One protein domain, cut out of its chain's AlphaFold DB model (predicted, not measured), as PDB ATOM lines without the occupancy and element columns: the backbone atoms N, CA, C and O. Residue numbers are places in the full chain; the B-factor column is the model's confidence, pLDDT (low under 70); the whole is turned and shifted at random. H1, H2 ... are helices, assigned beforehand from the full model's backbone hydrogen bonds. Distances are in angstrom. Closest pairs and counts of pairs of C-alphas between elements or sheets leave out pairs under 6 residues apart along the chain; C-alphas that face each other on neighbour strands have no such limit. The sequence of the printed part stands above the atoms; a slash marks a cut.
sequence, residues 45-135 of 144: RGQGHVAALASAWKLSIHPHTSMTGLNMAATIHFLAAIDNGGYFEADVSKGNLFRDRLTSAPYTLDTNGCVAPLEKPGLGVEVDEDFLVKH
ATOM      1  N   ARG A  45     228.889 211.916 168.556       59.59
ATOM      2  CA  ARG A  45     228.193 211.977 169.860       59.59
ATOM      3  C   ARG A  45     226.746 211.485 169.830       59.59
ATOM      4  O   ARG A  45     226.199 211.202 170.886       59.59
ATOM      5  N   GLY A  46     226.133 211.398 168.646       77.62
ATOM      6  CA  GLY A  46     224.717 211.041 168.511       77.62
ATOM      7  C   GLY A  46     224.394 209.680 169.123       77.62
ATOM      8  O   GLY A  46     223.539 209.598 169.997       77.62
ATOM      9  N   GLN A  47     225.139 208.640 168.737       79.25
ATOM     10  CA  GLN A  47     224.901 207.278 169.228       79.25
ATOM     11  C   GLN A  47     225.153 207.151 170.738       79.25
ATOM     12  O   GLN A  47     224.327 206.582 171.444       79.25
ATOM     13  N   GLY A  48     226.222 207.767 171.260       87.25
ATOM     14  CA  GLY A  48     226.507 207.772 172.700       87.25
ATOM     15  C   GLY A  48     225.418 208.452 173.537       87.25
ATOM     16  O   GLY A  48     225.084 207.971 174.613       87.25
ATOM     17  N   HIS A  49     224.809 209.534 173.040       93.94
ATOM     18  CA  HIS A  49     223.684 210.167 173.736       93.94
ATOM     19  C   HIS A  49     222.422 209.295 173.725       93.94
ATOM     20  O   HIS A  49     221.733 209.218 174.739       93.94
ATOM     21  N   VAL A  50     222.128 208.631 172.602       95.81
ATOM     22  CA  VAL A  50     220.998 207.694 172.512       95.81
ATOM     23  C   VAL A  50     221.207 206.515 173.463       95.81
ATOM     24  O   VAL A  50     220.297 206.190 174.219       95.81
ATOM     25  N   ALA A  51     222.409 205.931 173.494       96.56
ATOM     26  CA  ALA A  51     222.739 204.843 174.413       96.56
ATOM     27  C   ALA A  51     222.632 205.262 175.883       96.56
ATOM     28  O   ALA A  51     222.021 204.540 176.664       96.56
ATOM     29  N   ALA A  52     223.136 206.446 176.244       96.56
ATOM     30  CA  ALA A  52     223.027 206.968 177.606       96.56
ATOM     31  C   ALA A  52     221.562 207.178 178.033       96.56
ATOM     32  O   ALA A  52     221.182 206.807 179.144       96.56
ATOM     33  N   LEU A  53     220.721 207.723 177.144       97.19
ATOM     34  CA  LEU A  53     219.290 207.876 177.410       97.19
ATOM     35  C   LEU A  53     218.606 206.513 177.569       97.19
ATOM     36  O   LEU A  53     217.873 206.314 178.530       97.19
ATOM     37  N   ALA A  54     218.869 205.568 176.666       97.69
ATOM     38  CA  ALA A  54     218.326 204.212 176.739       97.69
ATOM     39  C   ALA A  54     218.757 203.490 178.027       97.69
ATOM     40  O   ALA A  54     217.941 202.835 178.678       97.69
ATOM     41  N   SER A  55     220.010 203.677 178.448       97.44
ATOM     42  CA  SER A  55     220.559 203.088 179.669       97.44
ATOM     43  C   SER A  55     219.829 203.565 180.923       97.44
ATOM     44  O   SER A  55     219.615 202.767 181.834       97.44
ATOM     45  N   ALA A  56     219.384 204.828 180.972       97.56
ATOM     46  CA  ALA A  56     218.585 205.345 182.089       97.56
ATOM     47  C   ALA A  56     217.261 204.578 182.279       97.56
ATOM     48  O   ALA A  56     216.718 204.535 183.382       97.56
ATOM     49  N   TRP A  57     216.780 203.924 181.218       97.81
ATOM     50  CA  TRP A  57     215.573 203.098 181.203       97.81
ATOM     51  C   TRP A  57     215.872 201.596 181.119       97.81
ATOM     52  O   TRP A  57     214.959 200.809 180.882       97.81
ATOM     53  N   LYS A  58     217.132 201.181 181.331       97.62
ATOM     54  CA  LYS A  58     217.586 199.778 181.247       97.62
ATOM     55  C   LYS A  58     217.291 199.125 179.890       97.62
ATOM     56  O   LYS A  58     217.089 197.917 179.809       97.62
ATOM     57  N   LEU A  59     217.247 199.927 178.829       98.12
ATOM     58  CA  LEU A  59     217.046 199.445 177.470       98.12
ATOM     59  C   LEU A  59     218.398 199.122 176.831       98.12
ATOM     60  O   LEU A  59     219.326 199.936 176.881       98.12
ATOM     61  N   SER A  60     218.491 197.946 176.214       98.00
ATOM     62  CA  SER A  60     219.671 197.517 175.462       98.00
ATOM     63  C   SER A  60     219.711 198.140 174.066       98.00
ATOM     64  O   SER A  60     218.678 198.345 173.425       98.00
ATOM     65  N   ILE A  61     220.919 198.385 173.568       98.00
ATOM     66  CA  ILE A  61     221.179 198.985 172.262       98.00
ATOM     67  C   ILE A  61     221.616 197.915 171.264       98.00
ATOM     68  O   ILE A  61     222.635 197.254 171.439       98.00
ATOM     69  N   HIS A  62     220.832 197.800 170.195       97.94
ATOM     70  CA  HIS A  62     221.025 196.880 169.077       97.94
ATOM     71  C   HIS A  62     221.082 197.713 167.790       97.94
ATOM     72  O   HIS A  62     220.053 197.927 167.145       97.94
ATOM     73  N   PRO A  63     222.229 198.337 167.486       96.31
ATOM     74  CA  PRO A  63     222.329 199.309 166.410       96.31
ATOM     75  C   PRO A  63     222.178 198.628 165.051       96.31
ATOM     76  O   PRO A  63     222.838 197.625 164.771       96.31
ATOM     77  N   HIS A  64     221.364 199.236 164.186       96.94
ATOM     78  CA  HIS A  64     221.345 198.864 162.779       96.94
ATOM     79  C   HIS A  64     222.727 199.114 162.165       96.94
ATOM     80  O   HIS A  64     223.325 200.181 162.347       96.94
ATOM     81  N   THR A  65     223.225 198.131 161.430       93.06
ATOM     82  CA  THR A  65     224.487 198.199 160.713       93.06
ATOM     83  C   THR A  65     224.249 198.318 159.210       93.06
ATOM     84  O   THR A  65     223.649 197.458 158.576       93.06
ATOM     85  N   SER A  66     224.743 199.406 158.619       86.56
ATOM     86  CA  SER A  66     224.743 199.622 157.172       86.56
ATOM     87  C   SER A  66     225.709 198.685 156.434       86.56
ATOM     88  O   SER A  66     226.501 197.957 157.024       86.56
ATOM     89  N   MET A  67     225.688 198.777 155.106       90.69
ATOM     90  CA  MET A  67     226.322 197.843 154.174       90.69
ATOM     91  C   MET A  67     227.867 197.797 154.201       90.69
ATOM     92  O   MET A  67     228.454 196.835 153.724       90.69
ATOM     93  N   THR A  68     228.572 198.808 154.710       96.94
ATOM     94  CA  THR A  68     230.039 198.882 154.556       96.94
ATOM     95  C   THR A  68     230.799 198.228 155.712       96.94
ATOM     96  O   THR A  68     230.391 198.328 156.871       96.94
ATOM     97  N   GLY A  69     231.978 197.664 155.422       96.69
ATOM     98  CA  GLY A  69     232.907 197.190 156.458       96.69
ATOM     99  C   GLY A  69     233.314 198.292 157.450       96.69
ATOM    100  O   GLY A  69     233.444 198.041 158.647       96.69
ATOM    101  N   LEU A  70     233.390 199.548 156.989       97.25
ATOM    102  CA  LEU A  70     233.601 200.724 157.845       97.25
ATOM    103  C   LEU A  70     232.517 200.872 158.918       97.25
ATOM    104  O   LEU A  70     232.833 201.118 160.082       97.25
ATOM    105  N   ASN A  71     231.244 200.749 158.528       97.00
ATOM    106  CA  ASN A  71     230.141 200.873 159.471       97.00
ATOM    107  C   ASN A  71     230.129 199.701 160.455       97.00
ATOM    108  O   ASN A  71     229.949 199.924 161.645       97.00
ATOM    109  N   MET A  72     230.390 198.481 159.982       97.56
ATOM    110  CA  MET A  72     230.483 197.292 160.838       97.56
ATOM    111  C   MET A  72     231.551 197.450 161.924       97.56
ATOM    112  O   MET A  72     231.241 197.323 163.107       97.56
ATOM    113  N   ALA A  73     232.778 197.819 161.544       97.75
ATOM    114  CA  ALA A  73     233.858 198.047 162.500       97.75
ATOM    115  C   ALA A  73     233.497 199.155 163.507       97.75
ATOM    116  O   ALA A  73     233.683 198.995 164.713       97.75
ATOM    117  N   ALA A  74     232.916 200.265 163.036       97.38
ATOM    118  CA  ALA A  74     232.475 201.354 163.906       97.38
ATOM    119  C   ALA A  74     231.374 200.932 164.890       97.38
ATOM    120  O   ALA A  74     231.421 201.337 166.052       97.38
ATOM    121  N   THR A  75     230.410 200.123 164.447       97.69
ATOM    122  CA  THR A  75     229.339 199.596 165.297       97.69
ATOM    123  C   THR A  75     229.896 198.710 166.405       97.69
ATOM    124  O   THR A  75     229.486 198.852 167.554       97.69
ATOM    125  N   ILE A  76     230.850 197.833 166.092       97.81
ATOM    126  CA  ILE A  76     231.456 196.935 167.083       97.81
ATOM    127  C   ILE A  76     232.246 197.738 168.123       97.81
ATOM    128  O   ILE A  76     232.069 197.527 169.320       97.81
ATOM    129  N   HIS A  77     233.042 198.722 167.685       97.94
ATOM    130  CA  HIS A  77     233.717 199.666 168.588       97.94
ATOM    131  C   HIS A  77     232.732 200.413 169.492       97.94
ATOM    132  O   HIS A  77     232.994 200.602 170.677       97.94
ATOM    133  N   PHE A  78     231.594 200.844 168.949       97.56
ATOM    134  CA  PHE A  78     230.563 201.528 169.724       97.56
ATOM    135  C   PHE A  78     229.910 200.609 170.762       97.56
ATOM    136  O   PHE A  78     229.818 200.999 171.923       97.56
ATOM    137  N   LEU A  79     229.499 199.402 170.365       97.81
ATOM    138  CA  LEU A  79     228.898 198.411 171.262       97.81
ATOM    139  C   LEU A  79     229.849 198.010 172.392       97.81
ATOM    140  O   LEU A  79     229.419 197.920 173.536       97.81
ATOM    141  N   ALA A  80     231.140 197.843 172.092       97.38
ATOM    142  CA  ALA A  80     232.161 197.522 173.087       97.38
ATOM    143  C   ALA A  80     232.421 198.658 174.096       97.38
ATOM    144  O   ALA A  80     232.996 198.418 175.154       97.38
ATOM    145  N   ALA A  81     232.024 199.894 173.776       97.06
ATOM    146  CA  ALA A  81     232.280 201.079 174.591       97.06
ATOM    147  C   ALA A  81     231.079 201.536 175.442       97.06
ATOM    148  O   ALA A  81     231.185 202.558 176.124       97.06
ATOM    149  N   ILE A  82     229.939 200.839 175.382       96.50
ATOM    150  CA  ILE A  82     228.729 201.174 176.147       96.50
ATOM    151  C   ILE A  82     228.324 200.031 177.082       96.50
ATOM    152  O   ILE A  82     228.437 198.860 176.732       96.50
ATOM    153  N   ASP A  83     227.771 200.371 178.247       95.50
ATOM    154  CA  ASP A  83     227.390 199.378 179.267       95.50
ATOM    155  C   ASP A  83     226.081 198.635 178.941       95.50
ATOM    156  O   ASP A  83     225.777 197.601 179.531       95.50
ATOM    157  N   ASN A  84     225.281 199.166 178.013       97.81
ATOM    158  CA  ASN A  84     223.987 198.617 177.606       97.81
ATOM    159  C   ASN A  84     223.980 198.111 176.153       97.81
ATOM    160  O   ASN A  84     222.937 198.141 175.497       97.81
ATOM    161  N   GLY A  85     225.129 197.671 175.635       97.06
ATOM    162  CA  GLY A  85     225.228 197.037 174.320       97.06
ATOM    163  C   GLY A  85     224.535 195.669 174.271       97.06
ATOM    164  O   GLY A  85     224.519 194.931 175.253       97.06
ATOM    165  N   GLY A  86     223.935 195.347 173.126       96.62
ATOM    166  CA  GLY A  86     223.350 194.041 172.824       96.62
ATOM    167  C   GLY A  86     223.970 193.423 171.569       96.62
ATOM    168  O   GLY A  86     225.177 193.506 171.353       96.62
ATOM    169  N   TYR A  87     223.142 192.806 170.726       98.00
ATOM    170  CA  TYR A  87     223.589 192.220 169.459       98.00
ATOM    171  C   TYR A  87     224.158 193.237 168.466       98.00
ATOM    172  O   TYR A  87     223.632 194.336 168.272       98.00
ATOM    173  N   PHE A  88     225.190 192.776 167.765       97.94
ATOM    174  CA  PHE A  88     225.680 193.341 166.520       97.94
ATOM    175  C   PHE A  88     224.921 192.731 165.332       97.94
ATOM    176  O   PHE A  88     224.802 191.511 165.221       97.94
ATOM    177  N   GLU A  89     224.424 193.575 164.428       97.75
ATOM    178  CA  GLU A  89     223.822 193.135 163.169       97.75
ATOM    179  C   GLU A  89     224.913 192.841 162.129       97.75
ATOM    180  O   GLU A  89     225.484 193.749 161.520       97.75
ATOM    181  N   ALA A  90     225.198 191.558 161.914       95.12
ATOM    182  CA  ALA A  90     226.123 191.105 160.884       95.12
ATOM    183  C   ALA A  90     225.401 190.925 159.540       95.12
ATOM    184  O   ALA A  90     224.513 190.080 159.412       95.12
ATOM    185  N   ASP A  91     225.817 191.663 158.506       94.12
ATOM    186  CA  ASP A  91     225.370 191.380 157.140       94.12
ATOM    187  C   ASP A  91     226.015 190.086 156.626       94.12
ATOM    188  O   ASP A  91     227.238 189.995 156.495       94.12
ATOM    189  N   VAL A  92     225.173 189.113 156.283       93.19
ATOM    190  CA  VAL A  92     225.541 187.793 155.742       93.19
ATOM    191  C   VAL A  92     225.160 187.625 154.268       93.19
ATOM    192  O   VAL A  92     225.216 186.524 153.720       93.19
ATOM    193  N   SER A  93     224.769 188.708 153.594       93.75
ATOM    194  CA  SER A  93     224.466 188.688 152.167       93.75
ATOM    195  C   SER A  93     225.682 188.223 151.353       93.75
ATOM    196  O   SER A  93     226.838 188.519 151.670       93.75
ATOM    197  N   LYS A  94     225.433 187.455 150.287       92.25
ATOM    198  CA  LYS A  94     226.505 186.877 149.454       92.25
ATOM    199  C   LYS A  94     227.159 187.892 148.508       92.25
ATOM    200  O   LYS A  94     228.256 187.641 148.032       92.25
ATOM    201  N   GLY A  95     226.466 188.987 148.192       90.81
ATOM    202  CA  GLY A  95     226.830 189.918 147.116       90.81
ATOM    203  C   GLY A  95     227.312 191.291 147.580       90.81
ATOM    204  O   GLY A  95     227.343 192.216 146.772       90.81
ATOM    205  N   ASN A  96     227.649 191.460 148.858       95.31
ATOM    206  CA  ASN A  96     228.030 192.766 149.382       95.31
ATOM    207  C   ASN A  96     229.541 193.030 149.272       95.31
ATOM    208  O   ASN A  96     230.320 192.808 150.200       95.31
ATOM    209  N   LEU A  97     229.941 193.620 148.144       96.00
ATOM    210  CA  LEU A  97     231.327 194.034 147.905       96.00
ATOM    211  C   LEU A  97     231.805 195.149 148.853       96.00
ATOM    212  O   LEU A  97     233.001 195.250 149.121       96.00
ATOM    213  N   PHE A  98     230.905 195.962 149.410       96.25
ATOM    214  CA  PHE A  98     231.281 197.002 150.371       96.25
ATOM    215  C   PHE A  98     231.649 196.445 151.754       96.25
ATOM    216  O   PHE A  98     232.343 197.122 152.516       96.25
ATOM    217  N   ARG A  99     231.209 195.228 152.084       95.44
ATOM    218  CA  ARG A  99     231.704 194.468 153.241       95.44
ATOM    219  C   ARG A  99     233.014 193.764 152.906       95.44
ATOM    220  O   ARG A  99     233.958 193.845 153.682       95.44
ATOM    221  N   ASP A 100     233.052 193.083 151.762       94.62
ATOM    222  CA  ASP A 100     234.102 192.101 151.466       94.62
ATOM    223  C   ASP A 100     235.367 192.693 150.840       94.62
ATOM    224  O   ASP A 100     236.430 192.076 150.912       94.62
ATOM    225  N   ARG A 101     235.256 193.840 150.156       96.44
ATOM    226  CA  ARG A 101     236.326 194.377 149.298       96.44
ATOM    227  C   ARG A 101     236.694 195.825 149.577       96.44
ATOM    228  O   ARG A 101     237.852 196.166 149.380       96.44
ATOM    229  N   LEU A 102     235.755 196.657 150.033       97.12
ATOM    230  CA  LEU A 102     236.038 198.071 150.314       97.12
ATOM    231  C   LEU A 102     237.079 198.252 151.429       97.12
ATOM    232  O   LEU A 102     237.826 199.229 151.422       97.12
ATOM    233  N   THR A 103     237.106 197.349 152.408       97.19
ATOM    234  CA  THR A 103     238.052 197.412 153.521       97.19
ATOM    235  C   THR A 103     238.737 196.078 153.758       97.19
ATOM    236  O   THR A 103     238.251 195.034 153.325       97.19
ATOM    237  N   SER A 104     239.821 196.086 154.537       96.75
ATOM    238  CA  SER A 104     240.258 194.867 155.229       96.75
ATOM    239  C   SER A 104     239.113 194.274 156.067       96.75
ATOM    240  O   SER A 104     238.157 194.985 156.395       96.75
ATOM    241  N   ALA A 105     239.228 192.998 156.455       96.00
ATOM    242  CA  ALA A 105     238.202 192.301 157.235       96.00
ATOM    243  C   ALA A 105     237.741 193.143 158.452       96.00
ATOM    244  O   ALA A 105     238.575 193.471 159.299       96.00
ATOM    245  N   PRO A 106     236.449 193.525 158.532       96.12
ATOM    246  CA  PRO A 106     235.975 194.471 159.542       96.12
ATOM    247  C   PRO A 106     235.788 193.851 160.930       96.12
ATOM    248  O   PRO A 106     235.735 194.580 161.917       96.12
ATOM    249  N   TYR A 107     235.675 192.525 161.004       96.38
ATOM    250  CA  TYR A 107     235.614 191.739 162.232       96.38
ATOM    251  C   TYR A 107     235.862 190.261 161.919       96.38
ATOM    252  O   TYR A 107     235.834 189.839 160.761       96.38
ATOM    253  N   THR A 108     236.056 189.470 162.968       95.94
ATOM    254  CA  THR A 108     236.045 188.006 162.919       95.94
ATOM    255  C   THR A 108     235.042 187.481 163.931       95.94
ATOM    256  O   THR A 108     234.914 188.050 165.015       95.94
ATOM    257  N   LEU A 109     234.345 186.403 163.580       95.94
ATOM    258  CA  LEU A 109     233.453 185.699 164.494       95.94
ATOM    259  C   LEU A 109     234.259 184.659 165.278       95.94
ATOM    260  O   LEU A 109     234.999 183.879 164.673       95.94
ATOM    261  N   ASP A 110     234.131 184.652 166.600       96.44
ATOM    262  CA  ASP A 110     234.745 183.625 167.440       96.44
ATOM    263  C   ASP A 110     233.886 182.346 167.521       96.44
ATOM    264  O   ASP A 110     232.797 182.246 166.949       96.44
ATOM    265  N   THR A 111     234.372 181.338 168.250       97.56
ATOM    266  CA  THR A 111     233.670 180.055 168.430       97.56
ATOM    267  C   THR A 111     232.371 180.161 169.229       97.56
ATOM    268  O   THR A 111     231.573 179.228 169.210       97.56
ATOM    269  N   ASN A 112     232.158 181.272 169.933       97.25
ATOM    270  CA  ASN A 112     230.965 181.539 170.730       97.25
ATOM    271  C   ASN A 112     229.944 182.394 169.963       97.25
ATOM    272  O   ASN A 112     228.891 182.724 170.507       97.25
ATOM    273  N   GLY A 113     230.234 182.757 168.709       96.31
ATOM    274  CA  GLY A 113     229.386 183.643 167.920       96.31
ATOM    275  C   GLY A 113     229.510 185.115 168.322       96.31
ATOM    276  O   GLY A 113     228.607 185.901 168.036       96.31
ATOM    277  N   CYS A 114     230.601 185.501 168.984       97.75
ATOM    278  CA  CYS A 114     230.877 186.874 169.383       97.75
ATOM    279  C   CYS A 114     231.872 187.551 168.433       97.75
ATOM    280  O   CYS A 114     232.644 186.911 167.716       97.75
ATOM    281  N   VAL A 115     231.844 188.883 168.446       97.62
ATOM    282  CA  VAL A 115     232.777 189.748 167.716       97.62
ATOM    283  C   VAL A 115     233.440 190.709 168.695       97.62
ATOM    284  O   VAL A 115     232.834 191.101 169.692       97.62
ATOM    285  N   ALA A 116     234.674 191.104 168.396       97.50
ATOM    286  CA  ALA A 116     235.446 192.050 169.196       97.50
ATOM    287  C   ALA A 116     235.890 193.247 168.340       97.50
ATOM    288  O   ALA A 116     236.071 193.095 167.125       97.50
ATOM    289  N   PRO A 117     236.056 194.441 168.940       97.75
ATOM    290  CA  PRO A 117     236.620 195.585 168.235       97.75
ATOM    291  C   PRO A 117     238.051 195.290 167.773       97.75
ATOM    292  O   PRO A 117     238.796 194.559 168.419       97.75
ATOM    293  N   LEU A 118     238.442 195.870 166.639       98.00
ATOM    294  CA  LEU A 118     239.802 195.733 166.119       98.00
ATOM    295  C   LEU A 118     240.781 196.602 166.922       98.00
ATOM    296  O   LEU A 118     240.514 197.777 167.160       98.00
ATOM    297  N   GLU A 119     241.950 196.049 167.243       97.38
ATOM    298  CA  GLU A 119     242.976 196.687 168.094       97.38
ATOM    299  C   GLU A 119     243.812 197.767 167.384       97.38
ATOM    300  O   GLU A 119     244.560 198.525 168.005       97.38
ATOM    301  N   LYS A 120     243.727 197.843 166.054       97.25
ATOM    302  CA  LYS A 120     244.451 198.850 165.272       97.25
ATOM    303  C   LYS A 120     243.851 200.252 165.486       97.25
ATOM    304  O   LYS A 120     242.648 200.375 165.714       97.25
ATOM    305  N   PRO A 121     244.646 201.332 165.341       96.88
ATOM    306  CA  PRO A 121     244.161 202.697 165.527       96.88
ATOM    307  C   PRO A 121     242.918 203.049 164.693       96.88
ATOM    308  O   PRO A 121     242.735 202.598 163.561       96.88
ATOM    309  N   GLY A 122     242.080 203.937 165.231       96.38
ATOM    310  CA  GLY A 122     240.878 204.398 164.542       96.38
ATOM    311  C   GLY A 122     239.777 203.339 164.544       96.38
ATOM    312  O   GLY A 122     239.329 202.934 165.606       96.38
ATOM    313  N   LEU A 123     239.290 202.953 163.360       96.81
ATOM    314  CA  LEU A 123     238.328 201.847 163.217       96.81
ATOM    315  C   LEU A 123     239.020 200.483 163.080       96.81
ATOM    316  O   LEU A 123     238.352 199.456 163.074       96.81
ATOM    317  N   GLY A 124     240.347 200.482 162.940       97.44
ATOM    318  CA  GLY A 124     241.164 199.287 162.794       97.44
ATOM    319  C   GLY A 124     241.093 198.581 161.436       97.44
ATOM    320  O   GLY A 124     241.669 197.504 161.291       97.44
ATOM    321  N   VAL A 125     240.444 199.194 160.441       97.81
ATOM    322  CA  VAL A 125     240.389 198.715 159.054       97.81
ATOM    323  C   VAL A 125     241.178 199.619 158.111       97.81
ATOM    324  O   VAL A 125     241.209 200.835 158.297       97.81
ATOM    325  N   GLU A 126     241.752 199.021 157.069       97.75
ATOM    326  CA  GLU A 126     242.340 199.737 155.932       97.75
ATOM    327  C   GLU A 126     241.302 199.884 154.813       97.75
ATOM    328  O   GLU A 126     240.502 198.969 154.609       97.75
ATOM    329  N   VAL A 127     241.312 201.008 154.092       97.69
ATOM    330  CA  VAL A 127     240.389 201.294 152.977       97.69
ATOM    331  C   VAL A 127     241.082 201.039 151.639       97.69
ATOM    332  O   VAL A 127     242.188 201.526 151.417       97.69
ATOM    333  N   ASP A 128     240.421 200.310 150.738       97.75
ATOM    334  CA  ASP A 128     240.847 200.143 149.346       97.75
ATOM    335  C   ASP A 128     240.334 201.327 148.502       97.75
ATOM    336  O   ASP A 128     239.183 201.370 148.066       97.75
ATOM    337  N   GLU A 129     241.190 202.330 148.302       97.50
ATOM    338  CA  GLU A 129     240.873 203.519 147.494       97.50
ATOM    339  C   GLU A 129     240.702 203.172 145.999       97.50
ATOM    340  O   GLU A 129     239.871 203.771 145.312       97.50
ATOM    341  N   ASP A 130     241.407 202.156 145.488       98.00
ATOM    342  CA  ASP A 130     241.253 201.700 144.099       98.00
ATOM    343  C   ASP A 130     239.877 201.061 143.876       98.00
ATOM    344  O   ASP A 130     239.302 201.169 142.787       98.00
ATOM    345  N   PHE A 131     239.328 200.397 144.899       97.31
ATOM    346  CA  PHE A 131     237.955 199.902 144.874       97.31
ATOM    347  C   PHE A 131     236.966 201.054 144.670       97.31
ATOM    348  O   PHE A 131     236.079 200.931 143.826       97.31
ATOM    349  N   LEU A 132     237.137 202.182 145.365       95.81
ATOM    350  CA  LEU A 132     236.264 203.353 145.209       95.81
ATOM    351  C   LEU A 132     236.336 203.937 143.795       95.81
ATOM    352  O   LEU A 132     235.299 204.219 143.198       95.81
ATOM    353  N   VAL A 133     237.539 204.056 143.225       97.31
ATOM    354  CA  VAL A 133     237.727 204.541 141.845       97.31
ATOM    355  C   VAL A 133     237.018 203.637 140.829       97.31
ATOM    356  O   VAL A 133     236.433 204.126 139.865       97.31
ATOM    357  N   LYS A 134     237.039 202.317 141.048       97.38
ATOM    358  CA  LYS A 134     236.399 201.325 140.166       97.38
ATOM    359  C   LYS A 134     234.881 201.222 140.343       97.38
ATOM    360  O   LYS A 134     234.224 200.668 139.466       97.38
ATOM    361  N   HIS A 135     234.327 201.742 141.440       95.81
ATOM    362  CA  HIS A 135     232.898 201.679 141.763       95.81
ATOM    363  C   HIS A 135     232.329 203.092 141.968       95.81
ATOM    364  O   HIS A 135     231.982 203.464 143.093       95.81
TER     365      HIS A 135
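This is residues 45 to 135 of the 144 residues of the protein "MR_MLE_C domain-containing protein" of Candidatus Rokubacteria bacterium (UniProt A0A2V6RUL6). There is little regular structure here: long loops wrap round one helix, H2, in the middle, with H1 towards one end and the short H3 and H4 towards the other. The printed part has 91 residues with four named helices, H1 to H4 in chain order, and no named strand; the class is all helix, with 34 residues in named elements. It is only just compact, close to loose, with a radius of gyration of the C-alphas of 14.2 A and spans of 46 by 31 by 24 A.

Start at H2, residues 69 to 80. With residues 69 to 70 alone it touches H3, residues 97 to 100; their closest C-alphas, of Gly 69 and Arg 99, are 4.4 A apart. H1, residues 45 to 56, is near H2, with 7 pairs of C-alphas within 10 A. H4, residues 129 to 134, touches no helix. Every O i to N i+4 pair is within hydrogen-bond range in H1, H2 and H4; H3 is too short for one.

Find C-alpha 69 at (232.907, 197.190, 156.458); H2 runs 16.6 A from there. H1 starts at (228.193, 211.977, 169.860) and spans 16.9 A, H3 4.9 A and H4 8.9 A, ending at C-alpha 134, (236.399, 201.325, 140.166).

The farthest C-alphas, of Trp 57 and Lys 134, are 46.1 A apart. The printed part has no cut, and its three links are long. Residue 45 alone has pLDDT under 70.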